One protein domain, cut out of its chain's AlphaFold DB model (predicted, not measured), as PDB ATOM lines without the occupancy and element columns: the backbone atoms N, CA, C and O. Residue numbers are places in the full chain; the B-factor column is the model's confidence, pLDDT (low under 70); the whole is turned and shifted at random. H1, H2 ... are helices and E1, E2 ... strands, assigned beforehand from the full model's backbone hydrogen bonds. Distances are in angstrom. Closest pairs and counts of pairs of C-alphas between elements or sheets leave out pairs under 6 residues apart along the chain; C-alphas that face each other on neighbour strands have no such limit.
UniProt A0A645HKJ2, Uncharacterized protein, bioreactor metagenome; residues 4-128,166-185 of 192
ATOM      1  N   TRP A   4     199.057 233.595 403.350       87.88
ATOM      2  CA  TRP A   4     198.524 234.914 403.661       87.88
ATOM      3  C   TRP A   4     197.723 235.427 402.470       87.88
ATOM      4  O   TRP A   4     198.245 235.490 401.358       87.88
ATOM      5  N   LEU A   5     196.464 235.790 402.700       90.12
ATOM      6  CA  LEU A   5     195.701 236.564 401.730       90.12
ATOM      7  C   LEU A   5     196.229 238.000 401.728       90.12
ATOM      8  O   LEU A   5     196.100 238.701 402.733       90.12
ATOM      9  N   VAL A   6     196.797 238.415 400.598       87.75
ATOM     10  CA  VAL A   6     197.321 239.774 400.393       87.75
ATOM     11  C   VAL A   6     196.262 240.690 399.777       87.75
ATOM     12  O   VAL A   6     196.110 241.824 400.215       87.75
ATOM     13  N   ASP A   7     195.516 240.192 398.792       87.19
ATOM     14  CA  ASP A   7     194.451 240.914 398.089       87.19
ATOM     15  C   ASP A   7     193.468 239.903 397.471       87.19
ATOM     16  O   ASP A   7     193.791 238.720 397.324       87.19
ATOM     17  N   PHE A   8     192.279 240.364 397.099       85.88
ATOM     18  CA  PHE A   8     191.341 239.647 396.242       85.88
ATOM     19  C   PHE A   8     190.597 240.656 395.355       85.88
ATOM     20  O   PHE A   8     190.125 241.689 395.823       85.88
ATOM     21  N   GLY A   9     190.517 240.365 394.055       72.12
ATOM     22  CA  GLY A   9     189.806 241.211 393.090       72.12
ATOM     23  C   GLY A   9     190.329 242.651 392.971       72.12
ATOM     24  O   GLY A   9     189.537 243.570 392.790       72.12
ATOM     25  N   GLY A  10     191.643 242.856 393.124       63.34
ATOM     26  CA  GLY A  10     192.346 244.095 392.766       63.34
ATOM     27  C   GLY A  10     192.078 245.324 393.637       63.34
ATOM     28  O   GLY A  10     192.273 246.446 393.169       63.34
ATOM     29  N   GLY A  11     191.604 245.157 394.875       65.94
ATOM     30  CA  GLY A  11     191.208 246.261 395.756       65.94
ATOM     31  C   GLY A  11     189.689 246.459 395.893       65.94
ATOM     32  O   GLY A  11     189.210 246.392 397.026       65.94
ATOM     33  N   PRO A  12     188.900 246.686 394.814       61.28
ATOM     34  CA  PRO A  12     187.443 246.801 394.918       61.28
ATOM     35  C   PRO A  12     186.744 245.446 395.123       61.28
ATOM     36  O   PRO A  12     185.545 245.420 395.390       61.28
ATOM     37  N   GLY A  13     187.478 244.332 395.041       66.00
ATOM     38  CA  GLY A  13     186.987 242.989 395.350       66.00
ATOM     39  C   GLY A  13     186.573 242.165 394.130       66.00
ATOM     40  O   GLY A  13     186.268 240.985 394.293       66.00
ATOM     41  N   ILE A  14     186.596 242.740 392.919       77.44
ATOM     42  CA  ILE A  14     186.255 242.070 391.652       77.44
ATOM     43  C   ILE A  14     187.139 242.624 390.519       77.44
ATOM     44  O   ILE A  14     187.294 243.836 390.398       77.44
ATOM     45  N   CYS A  15     187.669 241.734 389.674       88.69
ATOM     46  CA  CYS A  15     188.242 242.080 388.367       88.69
ATOM     47  C   CYS A  15     187.201 241.757 387.286       88.69
ATOM     48  O   CYS A  15     186.779 240.604 387.183       88.69
ATOM     49  N   GLU A  16     186.776 242.744 386.495       89.00
ATOM     50  CA  GLU A  16     185.713 242.564 385.488       89.00
ATOM     51  C   GLU A  16     186.271 242.432 384.064       89.00
ATOM     52  O   GLU A  16     185.605 241.903 383.169       89.00
ATOM     53  N   THR A  17     187.502 242.896 383.850       92.31
ATOM     54  CA  THR A  17     188.165 242.922 382.547       92.31
ATOM     55  C   THR A  17     189.538 242.255 382.587       92.31
ATOM     56  O   THR A  17     190.155 242.110 383.640       92.31
ATOM     57  N   TRP A  18     190.052 241.881 381.411       94.56
ATOM     58  CA  TRP A  18     191.426 241.383 381.272       94.56
ATOM     59  C   TRP A  18     192.468 242.423 381.713       94.56
ATOM     60  O   TRP A  18     193.444 242.058 382.357       94.56
ATOM     61  N   ILE A  19     192.193 243.712 381.489       94.00
ATOM     62  CA  ILE A  19     193.042 244.826 381.940       94.00
ATOM     63  C   ILE A  19     193.116 244.876 383.473       94.00
ATOM     64  O   ILE A  19     194.174 245.134 384.039       94.00
ATOM     65  N   ASP A  20     192.016 244.590 384.179       93.56
ATOM     66  CA  ASP A  20     192.040 244.518 385.647       93.56
ATOM     67  C   ASP A  20     192.938 243.377 386.138       93.56
ATOM     68  O   ASP A  20     193.617 243.517 387.155       93.56
ATOM     69  N   ILE A  21     192.961 242.254 385.415       93.38
ATOM     70  CA  ILE A  21     193.844 241.126 385.726       93.38
ATOM     71  C   ILE A  21     195.306 241.509 385.467       93.38
ATOM     72  O   ILE A  21     196.140 241.276 386.339       93.38
ATOM     73  N   GLU A  22     195.619 242.142 384.335       94.50
ATOM     74  CA  GLU A  22     196.967 242.653 384.030       94.50
ATOM     75  C   GLU A  22     197.459 243.605 385.123       94.50
ATOM     76  O   GLU A  22     198.534 243.403 385.685       94.50
ATOM     77  N   ASN A  23     196.621 244.562 385.528       92.81
ATOM     78  CA  ASN A  23     196.939 245.492 386.611       92.81
ATOM     79  C   ASN A  23     197.280 244.762 387.920       92.81
ATOM     80  O   ASN A  23     198.199 245.164 388.630       92.81
ATOM     81  N   VAL A  24     196.563 243.685 388.260       92.62
ATOM     82  CA  VAL A  24     196.840 242.869 389.456       92.62
ATOM     83  C   VAL A  24     198.156 242.099 389.334       92.62
ATOM     84  O   VAL A  24     198.883 241.985 390.326       92.62
ATOM     85  N   LEU A  25     198.457 241.573 388.145       92.94
ATOM     86  CA  LEU A  25     199.676 240.815 387.862       92.94
ATOM     87  C   LEU A  25     200.929 241.703 387.884       92.94
ATOM     88  O   LEU A  25     201.964 241.289 388.408       92.94
ATOM     89  N   GLU A  26     200.830 242.924 387.357       92.19
ATOM     90  CA  GLU A  26     201.933 243.889 387.277       92.19
ATOM     91  C   GLU A  26     202.131 244.698 388.564       92.19
ATOM     92  O   GLU A  26     203.187 245.302 388.774       92.19
ATOM     93  N   ARG A  27     201.126 244.706 389.446       91.94
ATOM     94  CA  ARG A  27     201.162 245.460 390.696       91.94
ATOM     95  C   ARG A  27     202.309 245.020 391.601       91.94
ATOM     96  O   ARG A  27     202.562 243.842 391.847       91.94
ATOM     97  N   GLU A  28     202.928 246.027 392.198       93.00
ATOM     98  CA  GLU A  28     203.865 245.875 393.299       93.00
ATOM     99  C   GLU A  28     203.127 245.822 394.643       93.00
ATOM    100  O   GLU A  28     202.352 246.715 395.003       93.00
ATOM    101  N   TYR A  29     203.380 244.758 395.403       90.19
ATOM    102  CA  TYR A  29     202.815 244.521 396.726       90.19
ATOM    103  C   TYR A  29     203.863 244.851 397.776       90.19
ATOM    104  O   TYR A  29     204.804 244.090 397.999       90.19
ATOM    105  N   ARG A  30     203.708 246.005 398.420       90.12
ATOM    106  CA  ARG A  30     204.646 246.470 399.439       90.12
ATOM    107  C   ARG A  30     204.262 245.944 400.819       90.12
ATOM    108  O   ARG A  30     203.147 246.177 401.284       90.12
ATOM    109  N   GLN A  31     205.194 245.283 401.494       88.12
ATOM    110  CA  GLN A  31     205.043 244.895 402.889       88.12
ATOM    111  C   GLN A  31     205.181 246.130 403.783       88.12
ATOM    112  O   GLN A  31     206.148 246.883 403.674       88.12
ATOM    113  N   ALA A  32     204.200 246.352 404.660       84.12
ATOM    114  CA  ALA A  32     204.120 247.570 405.465       84.12
ATOM    115  C   ALA A  32     205.297 247.724 406.444       84.12
ATOM    116  O   ALA A  32     205.833 248.821 406.573       84.12
ATOM    117  N   ASP A  33     205.707 246.630 407.092       84.81
ATOM    118  CA  ASP A  33     206.691 246.672 408.180       84.81
ATOM    119  C   ASP A  33     208.136 246.782 407.672       84.81
ATOM    120  O   ASP A  33     208.925 247.564 408.197       84.81
ATOM    121  N   THR A  34     208.486 246.012 406.639       89.31
ATOM    122  CA  THR A  34     209.850 245.948 406.080       89.31
ATOM    123  C   THR A  34     210.056 246.939 404.935       89.31
ATOM    124  O   THR A  34     211.181 247.321 404.624       89.31
ATOM    125  N   GLY A  35     208.972 247.370 404.281       89.19
ATOM    126  CA  GLY A  35     209.025 248.157 403.054       89.19
ATOM    127  C   GLY A  35     209.419 247.355 401.812       89.19
ATOM    128  O   GLY A  35     209.465 247.952 400.733       89.19
ATOM    129  N   GLU A  36     209.668 246.048 401.946       92.31
ATOM    130  CA  GLU A  36     209.983 245.149 400.837       92.31
ATOM    131  C   GLU A  36     208.844 245.101 399.826       92.31
ATOM    132  O   GLU A  36     207.669 245.247 400.167       92.31
ATOM    133  N   THR A  37     209.206 244.918 398.561       92.81
ATOM    134  CA  THR A  37     208.255 244.920 397.455       92.81
ATOM    135  C   THR A  37     208.247 243.564 396.776       92.81
ATOM    136  O   THR A  37     209.275 243.081 396.308       92.81
ATOM    137  N   PHE A  38     207.061 242.973 396.703       92.38
ATOM    138  CA  PHE A  38     206.799 241.687 396.078       92.38
ATOM    139  C   PHE A  38     206.023 241.882 394.776       92.38
ATOM    140  O   PHE A  38     205.277 242.847 394.612       92.38
ATOM    141  N   ARG A  39     206.176 240.937 393.852       93.31
ATOM    142  CA  ARG A  39     205.399 240.853 392.610       93.31
ATOM    143  C   ARG A  39     204.807 239.457 392.481       93.31
ATOM    144  O   ARG A  39     205.284 238.519 393.123       93.31
ATOM    145  N   VAL A  40     203.779 239.314 391.648       94.25
ATOM    146  CA  VAL A  40     203.228 237.993 391.328       94.25
ATOM    147  C   VAL A  40     204.295 237.183 390.592       94.25
ATOM    148  O   VAL A  40     204.806 237.606 389.561       94.25
ATOM    149  N   PHE A  41     204.652 236.022 391.143       95.44
ATOM    150  CA  PHE A  41     205.625 235.121 390.524       95.44
ATOM    151  C   PHE A  41     204.979 234.215 389.471       95.44
ATOM    152  O   PHE A  41     205.540 233.993 388.404       95.44
ATOM    153  N   PHE A  42     203.804 233.671 389.789       96.44
ATOM    154  CA  PHE A  42     203.074 232.739 388.939       96.44
ATOM    155  C   PHE A  42     201.589 232.750 389.307       96.44
ATOM    156  O   PHE A  42     201.240 232.872 390.484       96.44
ATOM    157  N   SER A  43     200.724 232.583 388.312       96.31
ATOM    158  CA  SER A  43     199.273 232.565 388.474       96.31
ATOM    159  C   SER A  43     198.621 231.495 387.597       96.31
ATOM    160  O   SER A  43     199.101 231.161 386.511       96.31
ATOM    161  N   LEU A  44     197.505 230.957 388.083       97.56
ATOM    162  CA  LEU A  44     196.623 230.099 387.303       97.56
ATOM    163  C   LEU A  44     195.335 230.855 386.990       97.56
ATOM    164  O   LEU A  44     194.735 231.437 387.891       97.56
ATOM    165  N   ILE A  45     194.900 230.805 385.733       97.06
ATOM    166  CA  ILE A  45     193.629 231.386 385.285       97.06
ATOM    167  C   ILE A  45     192.655 230.238 385.013       97.06
ATOM    168  O   ILE A  45     192.963 229.345 384.221       97.06
ATOM    169  N   ASP A  46     191.510 230.198 385.698       95.69
ATOM    170  CA  ASP A  46     190.520 229.137 385.477       95.69
ATOM    171  C   ASP A  46     189.912 229.252 384.075       95.69
ATOM    172  O   ASP A  46     189.393 230.290 383.674       95.69
ATOM    173  N   SER A  47     189.984 228.162 383.319       95.69
ATOM    174  CA  SER A  47     189.495 228.074 381.949       95.69
ATOM    175  C   SER A  47     188.123 227.397 381.865       95.69
ATOM    176  O   SER A  47     187.735 226.942 380.784       95.69
ATOM    177  N   GLY A  48     187.410 227.258 382.991       91.81
ATOM    178  CA  GLY A  48     186.066 226.682 383.067       91.81
ATOM    179  C   GLY A  48     185.005 227.532 382.366       91.81
ATOM    180  O   GLY A  48     184.021 226.993 381.859       91.81
ATOM    181  N   PHE A  49     185.247 228.840 382.255       91.94
ATOM    182  CA  PHE A  49     184.421 229.801 381.529       91.94
ATOM    183  C   PHE A  49     185.268 230.594 380.523       91.94
ATOM    184  O   PHE A  49     186.436 230.864 380.782       91.94
ATOM    185  N   ARG A  50     184.698 230.936 379.354       93.44
ATOM    186  CA  ARG A  50     185.388 231.659 378.255       93.44
ATOM    187  C   ARG A  50     186.780 231.086 377.937       93.44
ATOM    188  O   ARG A  50     187.750 231.814 377.766       93.44
ATOM    189  N   THR A  51     186.861 229.758 377.830       94.75
ATOM    190  CA  THR A  51     188.111 228.989 377.703       94.75
ATOM    191  C   THR A  51     189.066 229.515 376.629       94.75
ATOM    192  O   THR A  51     190.273 229.510 376.832       94.75
ATOM    193  N   GLU A  52     188.542 229.944 375.478       94.12
ATOM    194  CA  GLU A  52     189.373 230.457 374.385       94.12
ATOM    195  C   GLU A  52     190.077 231.762 374.760       94.12
ATOM    196  O   GLU A  52     191.284 231.857 374.578       94.12
ATOM    197  N   GLU A  53     189.368 232.702 375.381       96.38
ATOM    198  CA  GLU A  53     189.952 233.972 375.824       96.38
ATOM    199  C   GLU A  53     190.977 233.771 376.937       96.38
ATOM    200  O   GLU A  53     192.022 234.409 376.940       96.38
ATOM    201  N   VAL A  54     190.726 232.826 377.850       96.81
ATOM    202  CA  VAL A  54     191.702 232.446 378.881       96.81
ATOM    203  C   VAL A  54     192.990 231.924 378.238       96.81
ATOM    204  O   VAL A  54     194.086 232.247 378.694       96.81
ATOM    205  N   TYR A  55     192.881 231.116 377.180       96.12
ATOM    206  CA  TYR A  55     194.054 230.613 376.465       96.12
ATOM    207  C   TYR A  55     194.785 231.731 375.719       96.12
ATOM    208  O   TYR A  55     196.011 231.775 375.764       96.12
ATOM    209  N   GLU A  56     194.068 232.645 375.065       95.94
ATOM    210  CA  GLU A  56     194.672 233.820 374.426       95.94
ATOM    211  C   GLU A  56     195.426 234.681 375.444       95.94
ATOM    212  O   GLU A  56     196.614 234.936 375.258       95.94
ATOM    213  N   PHE A  57     194.793 235.000 376.573       96.81
ATOM    214  CA  PHE A  57     195.411 235.764 377.653       96.81
ATOM    215  C   PHE A  57     196.680 235.088 378.190       96.81
ATOM    216  O   PHE A  57     197.711 235.734 378.376       96.81
ATOM    217  N   CYS A  58     196.641 233.766 378.396       96.75
ATOM    218  CA  CYS A  58     197.805 233.038 378.900       96.75
ATOM    219  C   CYS A  58     198.946 232.925 377.877       96.75
ATOM    220  O   CYS A  58     200.109 232.834 378.270       96.75
ATOM    221  N   LEU A  59     198.639 232.912 376.573       94.94
ATOM    222  CA  LEU A  59     199.658 232.956 375.518       94.94
ATOM    223  C   LEU A  59     200.410 234.288 375.512       94.94
ATOM    224  O   LEU A  59     201.606 234.306 375.231       94.94
ATOM    225  N   GLU A  60     199.710 235.384 375.799       95.62
ATOM    226  CA  GLU A  60     200.280 236.734 375.828       95.62
ATOM    227  C   GLU A  60     201.138 236.980 377.081       95.62
ATOM    228  O   GLU A  60     202.028 237.829 377.058       95.62
ATOM    229  N   HIS A  61     200.960 236.169 378.130       96.06
ATOM    230  CA  HIS A  61     201.656 236.289 379.417       96.06
ATOM    231  C   HIS A  61     202.456 235.021 379.789       96.06
ATOM    232  O   HIS A  61     202.227 234.424 380.856       96.06
ATOM    233  N   PRO A  62     203.408 234.581 378.939       93.25
ATOM    234  CA  PRO A  62     204.143 233.341 379.145       93.25
ATOM    235  C   PRO A  62     205.027 233.415 380.394       93.25
ATOM    236  O   PRO A  62     205.720 234.397 380.647       93.25
ATOM    237  N   GLY A  63     205.023 232.342 381.185       91.75
ATOM    238  CA  GLY A  63     205.808 232.235 382.421       91.75
ATOM    239  C   GLY A  63     205.161 232.884 383.646       91.75
ATOM    240  O   GLY A  63     205.436 232.439 384.756       91.75
ATOM    241  N   LEU A  64     204.259 233.852 383.457       95.94
ATOM    242  CA  LEU A  64     203.517 234.501 384.544       95.94
ATOM    243  C   LEU A  64     202.143 233.863 384.782       95.94
ATOM    244  O   LEU A  64     201.678 233.780 385.920       95.94
ATOM    245  N   THR A  65     201.500 233.400 383.713       97.19
ATOM    246  CA  THR A  65     200.151 232.828 383.757       97.19
ATOM    247  C   THR A  65     200.131 231.459 383.084       97.19
ATOM    248  O   THR A  65     200.905 231.182 382.164       97.19
ATOM    249  N   CYS A  66     199.245 230.578 383.541       97.19
ATOM    250  CA  CYS A  66     198.872 229.363 382.822       97.19
ATOM    251  C   CYS A  66     197.375 229.082 382.998       97.19
ATOM    252  O   CYS A  66     196.826 229.333 384.076       97.19
ATOM    253  N   PRO A  67     196.708 228.494 381.993       97.38
ATOM    254  CA  PRO A  67     195.328 228.083 382.151       97.38
ATOM    255  C   PRO A  67     195.231 226.886 383.101       97.38
ATOM    256  O   PRO A  67     196.093 225.997 383.118       97.38
ATOM    257  N   SER A  68     194.144 226.835 383.860       97.00
ATOM    258  CA  SER A  68     193.828 225.727 384.752       97.00
ATOM    259  C   SER A  68     192.388 225.261 384.608       97.00
ATOM    260  O   SER A  68     191.533 225.995 384.126       97.00
ATOM    261  N   LYS A  69     192.117 224.018 385.003       94.94
ATOM    262  CA  LYS A  69     190.762 223.470 385.053       94.94
ATOM    263  C   LYS A  69     190.649 222.442 386.168       94.94
ATOM    264  O   LYS A  69     191.541 221.610 386.339       94.94
ATOM    265  N   GLY A  70     189.530 222.446 386.881       91.69
ATOM    266  CA  GLY A  70     189.228 221.413 387.866       91.69
ATOM    267  C   GLY A  70     188.996 220.024 387.256       91.69
ATOM    268  O   GLY A  70     188.458 219.881 386.154       91.69
ATOM    269  N   LEU A  71     189.394 218.990 387.993       86.31
ATOM    270  CA  LEU A  71     189.032 217.595 387.764       86.31
ATOM    271  C   LEU A  71     188.288 217.041 388.980       86.31
ATOM    272  O   LEU A  71     188.634 217.347 390.123       86.31
ATOM    273  N   ASP A  72     187.326 216.163 388.699       69.38
ATOM    274  CA  ASP A  72     186.562 215.407 389.703       69.38
ATOM    275  C   ASP A  72     187.276 214.117 390.154       69.38
ATOM    276  O   ASP A  72     186.765 213.371 390.994       69.38
ATOM    277  N   GLU A  73     188.424 213.802 389.547       64.94
ATOM    278  CA  GLU A  73     189.194 212.590 389.816       64.94
ATOM    279  C   GLU A  73     190.369 212.881 390.743       64.94
ATOM    280  O   GLU A  73     191.220 213.723 390.448       64.94
ATOM    281  N   THR A  74     190.434 212.106 391.826       57.09
ATOM    282  CA  THR A  74     191.551 212.107 392.760       57.09
ATOM    283  C   THR A  74     192.813 211.698 392.012       57.09
ATOM    284  O   THR A  74     192.898 210.628 391.399       57.09
ATOM    285  N   SER A  75     193.800 212.572 392.042       56.69
ATOM    286  CA  SER A  75     195.083 212.408 391.386       56.69
ATOM    287  C   SER A  75     195.772 211.101 391.799       56.69
ATOM    288  O   SER A  75     196.250 210.901 392.919       56.69
ATOM    289  N   ALA A  76     195.848 210.165 390.853       52.69
ATOM    290  CA  ALA A  76     196.630 208.956 391.033       52.69
ATOM    291  C   ALA A  76     198.114 209.344 391.161       52.69
ATOM    292  O   ALA A  76     198.673 209.930 390.235       52.69
ATOM    293  N   LYS A  77     198.757 208.924 392.265       61.50
ATOM    294  CA  LYS A  77     200.209 209.028 392.566       61.50
ATOM    295  C   LYS A  77     200.677 210.256 393.367       61.50
ATOM    296  O   LYS A  77     201.857 210.586 393.317       61.50
ATOM    297  N   GLY A  78     199.804 210.886 394.154       72.75
ATOM    298  CA  GLY A  78     200.219 211.839 395.199       72.75
ATOM    299  C   GLY A  78     200.689 213.213 394.706       72.75
ATOM    300  O   GLY A  78     201.141 214.013 395.520       72.75
ATOM    301  N   ILE A  79     200.570 213.490 393.404       85.44
ATOM    302  CA  ILE A  79     200.750 214.823 392.817       85.44
ATOM    303  C   ILE A  79     199.353 215.365 392.493       85.44
ATOM    304  O   ILE A  79     198.722 214.822 391.590       85.44
ATOM    305  N   PRO A  80     198.876 216.426 393.165       90.19
ATOM    306  CA  PRO A  80     197.485 216.892 393.101       90.19
ATOM    307  C   PRO A  80     197.100 217.654 391.825       90.19
ATOM    308  O   PRO A  80     196.146 218.428 391.800       90.19
ATOM    309  N   TYR A  81     197.845 217.463 390.740       92.31
ATOM    310  CA  TYR A  81     197.543 218.028 389.432       92.31
ATOM    311  C   TYR A  81     198.210 217.210 388.322       92.31
ATOM    312  O   TYR A  81     199.173 216.475 388.548       92.31
ATOM    313  N   ARG A  82     197.728 217.370 387.089       91.81
ATOM    314  CA  ARG A  82     198.384 216.857 385.877       91.81
ATOM    315  C   ARG A  82     198.514 217.960 384.835       91.81
ATOM    316  O   ARG A  82     197.684 218.862 384.771       91.81
ATOM    317  N   ILE A  83     199.539 217.860 383.998       92.75
ATOM    318  CA  ILE A  83     199.746 218.784 382.884       92.75
ATOM    319  C   ILE A  83     199.108 218.165 381.640       92.75
ATOM    320  O   ILE A  83     199.505 217.086 381.203       92.75
ATOM    321  N   GLY A  84     198.085 218.826 381.111       88.81
ATOM    322  CA  GLY A  84     197.448 218.507 379.843       88.81
ATOM    323  C   GLY A  84     198.083 219.269 378.683       88.81
ATOM    324  O   GLY A  84     198.637 220.355 378.860       88.81
ATOM    325  N   VAL A  85     197.961 218.692 377.489       84.81
ATOM    326  CA  VAL A  85     198.299 219.343 376.217       84.81
ATOM    327  C   VAL A  85     197.004 219.831 375.576       84.81
ATOM    328  O   VAL A  85     196.009 219.104 375.563       84.81
ATOM    329  N   ILE A  86     197.010 221.056 375.056       86.81
ATOM    330  CA  ILE A  86     195.866 221.617 374.341       86.81
ATOM    331  C   ILE A  86     195.983 221.216 372.867       86.81
ATOM    332  O   ILE A  86     196.865 221.687 372.153       86.81
ATOM    333  N   ASP A  87     195.086 220.343 372.405       80.44
ATOM    334  CA  ASP A  87     195.066 219.836 371.024       80.44
ATOM    335  C   ASP A  87     194.412 220.841 370.057       80.44
ATOM    336  O   ASP A  87     193.328 220.639 369.508       80.44
ATOM    337  N   LYS A  88     195.043 222.009 369.932       81.00
ATOM    338  CA  LYS A  88     194.682 223.077 368.998       81.00
ATOM    339  C   LYS A  88     195.970 223.717 368.502       81.00
ATOM    340  O   LYS A  88     196.759 224.199 369.306       81.00
ATOM    341  N   MET A  89     196.147 223.790 367.180       74.25
ATOM    342  CA  MET A  89     197.393 224.242 366.537       74.25
ATOM    343  C   MET A  89     197.911 225.604 367.042       74.25
ATOM    344  O   MET A  89     199.116 225.809 367.087       74.25
ATOM    345  N   ARG A  90     197.016 226.515 367.452       82.19
ATOM    346  CA  ARG A  90     197.366 227.840 367.996       82.19
ATOM    347  C   ARG A  90     197.918 227.806 369.429       82.19
ATOM    348  O   ARG A  90     198.624 228.724 369.814       82.19
ATOM    349  N   TYR A  91     197.594 226.780 370.214       84.94
ATOM    350  CA  TYR A  91     197.851 226.723 371.661       84.94
ATOM    351  C   TYR A  91     198.816 225.588 372.045       84.94
ATOM    352  O   TYR A  91     198.842 225.165 373.195       84.94
ATOM    353  N   THR A  92     199.596 225.063 371.096       77.25
ATOM    354  CA  THR A  92     200.465 223.890 371.307       77.25
ATOM    355  C   THR A  92     201.559 224.111 372.354       77.25
ATOM    356  O   THR A  92     202.012 223.149 372.969       77.25
ATOM    357  N   GLU A  93     201.969 225.360 372.577       82.31
ATOM    358  CA  GLU A  93     202.974 225.733 373.580       82.31
ATOM    359  C   GLU A  93     202.372 225.973 374.977       82.31
ATOM    360  O   GLU A  93     203.105 226.018 375.969       82.31
ATOM    361  N   LEU A  94     201.042 226.074 375.086       91.31
ATOM    362  CA  LEU A  94     200.369 226.246 376.369       91.31
ATOM    363  C   LEU A  94     200.241 224.928 377.126       91.31
ATOM    364  O   LEU A  94     199.729 223.920 376.632       91.31
ATOM    365  N   LYS A  95     200.620 224.985 378.399       93.44
ATOM    366  CA  LYS A  95     200.380 223.921 379.371       93.44
ATOM    367  C   LYS A  95     199.049 224.175 380.066       93.44
ATOM    368  O   LYS A  95     198.872 225.225 380.673       93.44
ATOM    369  N   LEU A  96     198.142 223.199 380.024       95.12
ATOM    370  CA  LEU A  96     196.894 223.244 380.787       95.12
ATOM    371  C   LEU A  96     197.067 222.499 382.110       95.12
ATOM    372  O   LEU A  96     197.293 221.289 382.110       95.12
ATOM    373  N   PHE A  97     196.930 223.192 383.237       95.38
ATOM    374  CA  PHE A  97     197.002 222.557 384.551       95.38
ATOM    375  C   PHE A  97     195.641 222.019 384.972       95.38
ATOM    376  O   PHE A  97     194.695 222.762 385.208       95.38
ATOM    377  N   LEU A  98     195.541 220.703 385.083       94.44
ATOM    378  CA  LEU A  98     194.318 220.043 385.509       94.44
ATOM    379  C   LEU A  98     194.437 219.696 386.994       94.44
ATOM    380  O   LEU A  98     195.295 218.892 387.365       94.44
ATOM    381  N   LEU A  99     193.615 220.329 387.824       94.38
ATOM    382  CA  LEU A  99     193.762 220.358 389.279       94.38
ATOM    383  C   LEU A  99     192.836 219.350 389.961       94.38
ATOM    384  O   LEU A  99     191.653 219.276 389.634       94.38
ATOM    385  N   ASP A 100     193.354 218.628 390.952       93.44
ATOM    386  CA  ASP A 100     192.545 217.831 391.874       93.44
ATOM    387  C   ASP A 100     191.845 218.767 392.869       93.44
ATOM    388  O   ASP A 100     192.402 219.174 393.893       93.44
ATOM    389  N   THR A 101     190.628 219.179 392.517       91.38
ATOM    390  CA  THR A 101     189.894 220.190 393.288       91.38
ATOM    391  C   THR A 101     189.531 219.697 394.681       91.38
ATOM    392  O   THR A 101     189.586 220.478 395.628       91.38
ATOM    393  N   GLU A 102     189.226 218.405 394.838       90.88
ATOM    394  CA  GLU A 102     188.917 217.821 396.141       90.88
ATOM    395  C   GLU A 102     190.141 217.880 397.057       90.88
ATOM    396  O   GLU A 102     190.031 218.354 398.191       90.88
ATOM    397  N   PHE A 103     191.315 217.479 396.555       91.81
ATOM    398  CA  PHE A 103     192.557 217.555 397.321       91.81
ATOM    399  C   PHE A 103     192.855 218.983 397.782       91.81
ATOM    400  O   PHE A 103     193.170 219.209 398.953       91.81
ATOM    401  N   TYR A 104     192.771 219.967 396.882       93.44
ATOM    402  CA  TYR A 104     193.085 221.345 397.251       93.44
ATOM    403  C   TYR A 104     192.024 221.959 398.167       93.44
ATOM    404  O   TYR A 104     192.387 222.747 399.038       93.44
ATOM    405  N   LYS A 105     190.747 221.568 398.058       93.88
ATOM    406  CA  LYS A 105     189.718 221.954 399.036       93.88
ATOM    407  C   LYS A 105     190.042 221.378 400.414       93.88
ATOM    408  O   LYS A 105     190.117 222.146 401.372       93.88
ATOM    409  N   ASP A 106     190.358 220.084 400.518       93.19
ATOM    410  CA  ASP A 106     190.825 219.477 401.777       93.19
ATOM    411  C   ASP A 106     192.045 220.239 402.335       93.19
ATOM    412  O   ASP A 106     192.139 220.519 403.534       93.19
ATOM    413  N   PHE A 107     192.968 220.635 401.455       92.75
ATOM    414  CA  PHE A 107     194.172 221.384 401.807       92.75
ATOM    415  C   PHE A 107     193.886 222.810 402.296       92.75
ATOM    416  O   PHE A 107     194.595 223.272 403.191       92.75
ATOM    417  N   VAL A 108     192.885 223.500 401.743       94.81
ATOM    418  CA  VAL A 108     192.410 224.820 402.201       94.81
ATOM    419  C   VAL A 108     191.732 224.681 403.563       94.81
ATOM    420  O   VAL A 108     192.160 225.312 404.533       94.81
ATOM    421  N   TYR A 109     190.731 223.806 403.679       94.81
ATOM    422  CA  TYR A 109     189.964 223.633 404.916       94.81
ATOM    423  C   TYR A 109     190.828 223.138 406.079       94.81
ATOM    424  O   TYR A 109     190.685 223.616 407.204       94.81
ATOM    425  N   GLY A 110     191.802 222.262 405.817       94.12
ATOM    426  CA  GLY A 110     192.770 221.826 406.824       94.12
ATOM    427  C   GLY A 110     193.652 222.953 407.378       94.12
ATOM    428  O   GLY A 110     194.206 222.810 408.468       94.12
ATOM    429  N   ARG A 111     193.795 224.078 406.663       93.12
ATOM    430  CA  ARG A 111     194.499 225.281 407.149       93.12
ATOM    431  C   ARG A 111     193.588 226.234 407.887       93.12
ATOM    432  O   ARG A 111     194.028 226.831 408.861       93.12
ATOM    433  N   LEU A 112     192.347 226.365 407.427       92.56
ATOM    434  CA  LEU A 112     191.324 227.158 408.106       92.56
ATOM    435  C   LEU A 112     190.990 226.585 409.487       92.56
ATOM    436  O   LEU A 112     190.656 227.334 410.396       92.56
ATOM    437  N   ALA A 113     191.133 225.269 409.663       93.19
ATOM    438  CA  ALA A 113     190.959 224.603 410.950       93.19
ATOM    439  C   ALA A 113     192.110 224.838 411.952       93.19
ATOM    440  O   ALA A 113     191.979 224.463 413.117       93.19
ATOM    441  N   ARG A 114     193.247 225.406 411.524       93.81
ATOM    442  CA  ARG A 114     194.395 225.685 412.403       93.81
ATOM    443  C   ARG A 114     194.230 227.023 413.102       93.81
ATOM    444  O   ARG A 114     193.671 227.957 412.527       93.81
ATOM    445  N   ALA A 115     194.761 227.136 414.317       91.75
ATOM    446  CA  ALA A 115     194.700 228.404 415.030       91.75
ATOM    447  C   ALA A 115     195.556 229.473 414.314       91.75
ATOM    448  O   ALA A 115     196.597 229.145 413.732       91.75
ATOM    449  N   PRO A 116     195.149 230.754 414.343       87.88
ATOM    450  CA  PRO A 116     195.952 231.836 413.783       87.88
ATOM    451  C   PRO A 116     197.374 231.843 414.358       87.88
ATOM    452  O   PRO A 116     197.560 231.777 415.570       87.88
ATOM    453  N   GLY A 117     198.379 231.923 413.482       85.50
ATOM    454  CA  GLY A 117     199.796 231.913 413.863       85.50
ATOM    455  C   GLY A 117     200.420 230.519 413.966       85.50
ATOM    456  O   GLY A 117     201.640 230.406 414.059       85.50
ATOM    457  N   GLU A 118     199.629 229.444 413.890       91.12
ATOM    458  CA  GLU A 118     200.185 228.097 413.812       91.12
ATOM    459  C   GLU A 118     200.863 227.833 412.466       91.12
ATOM    460  O   GLU A 118     200.452 228.304 411.402       91.12
ATOM    461  N   ARG A 119     201.882 226.969 412.483       88.00
ATOM    462  CA  ARG A 119     202.519 226.512 411.249       88.00
ATOM    463  C   ARG A 119     201.481 225.862 410.331       88.00
ATOM    464  O   ARG A 119     200.902 224.822 410.640       88.00
ATOM    465  N   GLY A 120     201.325 226.450 409.151       88.81
ATOM    466  CA  GLY A 120     200.368 226.018 408.142       88.81
ATOM    467  C   GLY A 120     198.976 226.624 408.290       88.81
ATOM    468  O   GLY A 120     198.096 226.168 407.576       88.81
ATOM    469  N   SER A 121     198.749 227.608 409.164       93.12
ATOM    470  CA  SER A 121     197.476 228.336 409.209       93.12
ATOM    471  C   SER A 121     197.232 229.146 407.930       93.12
ATOM    472  O   SER A 121     198.172 229.493 407.201       93.12
ATOM    473  N   PHE A 122     195.959 229.449 407.674       93.12
ATOM    474  CA  PHE A 122     195.539 230.412 406.661       93.12
ATOM    475  C   PHE A 122     195.256 231.754 407.339       93.12
ATOM    476  O   PHE A 122     194.371 231.842 408.188       93.12
ATOM    477  N   SER A 123     196.001 232.789 406.963       91.69
ATOM    478  CA  SER A 123     195.879 234.131 407.530       91.69
ATOM    479  C   SER A 123     195.288 235.102 406.508       91.69
ATOM    480  O   SER A 123     195.574 235.009 405.315       91.69
ATOM    481  N   VAL A 124     194.490 236.060 406.976       90.56
ATOM    482  CA  VAL A 124     193.932 237.153 406.162       90.56
ATOM    483  C   VAL A 124     194.390 238.506 406.698       90.56
ATOM    484  O   VAL A 124     194.746 238.614 407.872       90.56
ATOM    485  N   PHE A 125     194.383 239.537 405.854       86.69
ATOM    486  CA  PHE A 125     194.738 240.893 406.272       86.69
ATOM    487  C   PHE A 125     193.690 241.511 407.216       86.69
ATOM    488  O   PHE A 125     192.507 241.150 407.206       86.69
ATOM    489  N   ALA A 126     194.131 242.471 408.036       83.94
ATOM    490  CA  ALA A 126     193.264 243.214 408.944       83.94
ATOM    491  C   ALA A 126     192.267 244.061 408.137       83.94
ATOM    492  O   ALA A 126     192.658 245.008 407.459       83.94
ATOM    493  N   GLY A 127     190.985 243.699 408.188       84.81
ATOM    494  CA  GLY A 127     189.942 244.313 407.359       84.81
ATOM    495  C   GLY A 127     189.493 243.465 406.169       84.81
ATOM    496  O   GLY A 127     188.745 243.971 405.337       84.81
ATOM    497  N   CYS A 128     189.902 242.191 406.097       87.44
ATOM    498  CA  CYS A 128     189.365 241.239 405.129       87.44
ATOM    499  C   CYS A 128     187.820 241.266 405.142       87.44
ATOM    500  O   CYS A 128     187.213 240.998 406.188       87.44
ATOM    501  N   LEU A 166     185.633 232.762 395.261       93.00
ATOM    502  CA  LEU A 166     186.830 233.029 396.066       93.00
ATOM    503  C   LEU A 166     187.428 231.763 396.706       93.00
ATOM    504  O   LEU A 166     188.642 231.709 396.916       93.00
ATOM    505  N   LEU A 167     186.617 230.730 396.967       94.31
ATOM    506  CA  LEU A 167     187.123 229.412 397.364       94.31
ATOM    507  C   LEU A 167     187.874 228.755 396.202       94.31
ATOM    508  O   LEU A 167     188.983 228.256 396.399       94.31
ATOM    509  N   ASP A 168     187.312 228.799 394.995       92.88
ATOM    510  CA  ASP A 168     187.961 228.250 393.802       92.88
ATOM    511  C   ASP A 168     189.259 229.014 393.465       92.88
ATOM    512  O   ASP A 168     190.282 228.393 393.160       92.88
ATOM    513  N   CYS A 169     189.294 230.340 393.648       93.50
ATOM    514  CA  CYS A 169     190.535 231.120 393.576       93.50
ATOM    515  C   CYS A 169     191.565 230.681 394.628       93.50
ATOM    516  O   CYS A 169     192.744 230.535 394.311       93.50
ATOM    517  N   ALA A 170     191.153 230.440 395.878       94.44
ATOM    518  CA  ALA A 170     192.065 229.968 396.922       94.44
ATOM    519  C   ALA A 170     192.645 228.579 396.593       94.44
ATOM    520  O   ALA A 170     193.840 228.347 396.792       94.44
ATOM    521  N   VAL A 171     191.825 227.680 396.041       94.88
ATOM    522  CA  VAL A 171     192.257 226.382 395.501       94.88
ATOM    523  C   VAL A 171     193.312 226.572 394.408       94.88
ATOM    524  O   VAL A 171     194.394 225.983 394.494       94.88
ATOM    525  N   GLY A 172     193.039 227.439 393.430       95.50
ATOM    526  CA  GLY A 172     193.976 227.782 392.359       95.50
ATOM    527  C   GLY A 172     195.296 228.351 392.884       95.50
ATOM    528  O   GLY A 172     196.360 227.935 392.433       95.50
ATOM    529  N   ASN A 173     195.255 229.215 393.899       95.25
ATOM    530  CA  ASN A 173     196.449 229.803 394.513       95.25
ATOM    531  C   ASN A 173     197.351 228.750 395.172       95.25
ATOM    532  O   ASN A 173     198.573 228.798 395.022       95.25
ATOM    533  N   PHE A 174     196.778 227.773 395.881       94.94
ATOM    534  CA  PHE A 174     197.575 226.687 396.459       94.94
ATOM    535  C   PHE A 174     198.173 225.770 395.398       94.94
ATOM    536  O   PHE A 174     199.320 225.343 395.548       94.94
ATOM    537  N   ALA A 175     197.431 225.505 394.324       95.44
ATOM    538  CA  ALA A 175     197.954 224.764 393.189       95.44
ATOM    539  C   ALA A 175     199.102 225.512 392.503       95.44
ATOM    540  O   ALA A 175     200.161 224.933 392.266       95.44
ATOM    541  N   ALA A 176     198.931 226.812 392.256       96.44
ATOM    542  CA  ALA A 176     199.953 227.676 391.683       96.44
ATOM    543  C   ALA A 176     201.228 227.684 392.540       96.44
ATOM    544  O   ALA A 176     202.323 227.491 392.018       96.44
ATOM    545  N   ALA A 177     201.090 227.818 393.863       94.62
ATOM    546  CA  ALA A 177     202.217 227.776 394.791       94.62
ATOM    547  C   ALA A 177     202.946 226.420 394.774       94.62
ATOM    548  O   ALA A 177     204.171 226.362 394.886       94.62
ATOM    549  N   GLU A 178     202.214 225.314 394.639       92.56
ATOM    550  CA  GLU A 178     202.816 223.988 394.508       92.56
ATOM    551  C   GLU A 178     203.570 223.817 393.186       92.56
ATOM    552  O   GLU A 178     204.719 223.376 393.205       92.56
ATOM    553  N   ILE A 179     202.970 224.228 392.068       93.69
ATOM    554  CA  ILE A 179     203.592 224.205 390.735       93.69
ATOM    555  C   ILE A 179     204.851 225.079 390.700       93.69
ATOM    556  O   ILE A 179     205.858 224.684 390.115       93.69
ATOM    557  N   ALA A 180     204.817 226.233 391.369       93.62
ATOM    558  CA  ALA A 180     205.942 227.154 391.492       93.62
ATOM    559  C   ALA A 180     207.042 226.670 392.459       93.62
ATOM    560  O   ALA A 180     208.059 227.340 392.612       93.62
ATOM    561  N   GLY A 181     206.865 225.530 393.137       91.12
ATOM    562  CA  GLY A 181     207.877 224.989 394.048       91.12
ATOM    563  C   GLY A 181     207.973 225.726 395.389       91.12
ATOM    564  O   GLY A 181     208.971 225.600 396.095       91.12
ATOM    565  N   VAL A 182     206.931 226.446 395.820       89.44
ATOM    566  CA  VAL A 182     206.948 227.202 397.091       89.44
ATOM    567  C   VAL A 182     207.210 226.289 398.298       89.44
ATOM    568  O   VAL A 182     207.802 226.708 399.289       89.44
ATOM    569  N   ARG A 183     206.826 225.004 398.233       81.25
ATOM    570  CA  ARG A 183     207.111 224.024 399.303       81.25
ATOM    571  C   ARG A 183     208.610 223.784 399.523       81.25
ATOM    572  O   ARG A 183     208.971 223.356 400.617       81.25
ATOM    573  N   THR A 184     209.439 223.990 398.501       82.69
ATOM    574  CA  THR A 184     210.883 223.733 398.550       82.69
ATOM    575  C   THR A 184     211.702 224.979 398.856       82.69
ATOM    576  O   THR A 184     212.913 224.857 399.022       82.69
ATOM    577  N   LEU A 185     211.063 226.151 398.961       82.38
ATOM    578  CA  LEU A 185     211.733 227.363 399.418       82.38
ATOM    579  C   LEU A 185     212.243 227.148 400.844       82.38
ATOM    580  O   LEU A 185     211.503 226.724 401.738       82.38
TER     581      LEU A 185
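AT A GLANCE: This is residues 4 to 128 and 166 to 185 of the 192 residues of an uncharacterized protein of bioreactor metagenome (UniProt A0A645HKJ2). A strongly twisted sheet of four strands forms a wall toward one end of the domain, with H2 on one face and H4 on the other, making three layers, helices on both faces of a sheet. H4 sits in the middle of the whole, and H3, E5, residues 4 to 17, H1 and the long link of residues 27 to 42 go round it as a loose ring that starts and ends at the sheet. The printed part has 145 residues with four named helices and five named strands, along the chain H1 E1 H2 E2 E3 E4 H3 E5 H4; the sheet is mixed, in the order E1 E2 E4 E3. The class is mixed, helices and strands, with 70 residues, under half, in named elements. The whole is compact, with a radius of gyration of the C-alphas of 15.9 A and spans of 48 by 36 by 27 A.

HOW THE PARTS SIT: Edge strand E1, residues 43 to 46, is parallel to E2, residues 65 to 71, with N 68 and O 45 2.8 A apart. E2 is parallel to E4, residues 95 to 100, with N 71 and O 99 2.8 A apart. E4 and E3, residues 81 to 85, form an antiparallel hairpin, with N 84 and O 96 2.8 A apart. H2, residues 51 to 60, is over E2 at a height over the sheet of 9.0 A; E1, H2 and E2 form a strand-helix-strand unit, two parallel neighbour strands with a helix between, whose crossover is right-handed. On the opposite face is H4, residues 166 to 179; its Ala 176 and Ser 43 of E1 have C-alphas 5.9 A apart, their closest. H3, residues 101 to 112, only grazes the sheet with residues 101 to 104. H3 and H4 touch, about perpendicular at 80 degrees, through residues 170 to 175 of H4 alone; the closest C-alphas, of Tyr 104 and Val 171, are 5.4 A apart. E5, residues 122 to 124, pairs with no named strand, but residues 4 to 5 pair with 123 to 124, parallel. H1, residues 18 to 26, is close to H2 but not clearly touching, the closest C-alphas, of Trp 18 and Phe 57, being 7.8 A apart. Every O i to N i+4 pair is within hydrogen-bond range in H1, H2 and H4, and 7 of 8 in H3.

IN THESE COORDINATES: E2 is 19.3 A long and E4 16.0 A. H4 measures 19.7 A, H3 16.4 A, H2 14.5 A and H1 12.4 A. H1 begins at C-alpha 18 (191.426, 241.383, 381.272), and H4 ends at C-alpha 179 (203.592, 224.205, 390.735).

THE WHOLE: The two C-alphas farthest apart, of Met 89 and Ala 115, are 48.7 A apart. Residues 129 to 165 are not printed, and C-alphas 128 and 166 are 12.5 A apart across the cut. The link from H1 to E1 is long, with 16 residues. Residues 10 to 13 and 72 to 77 have pLDDT under 70.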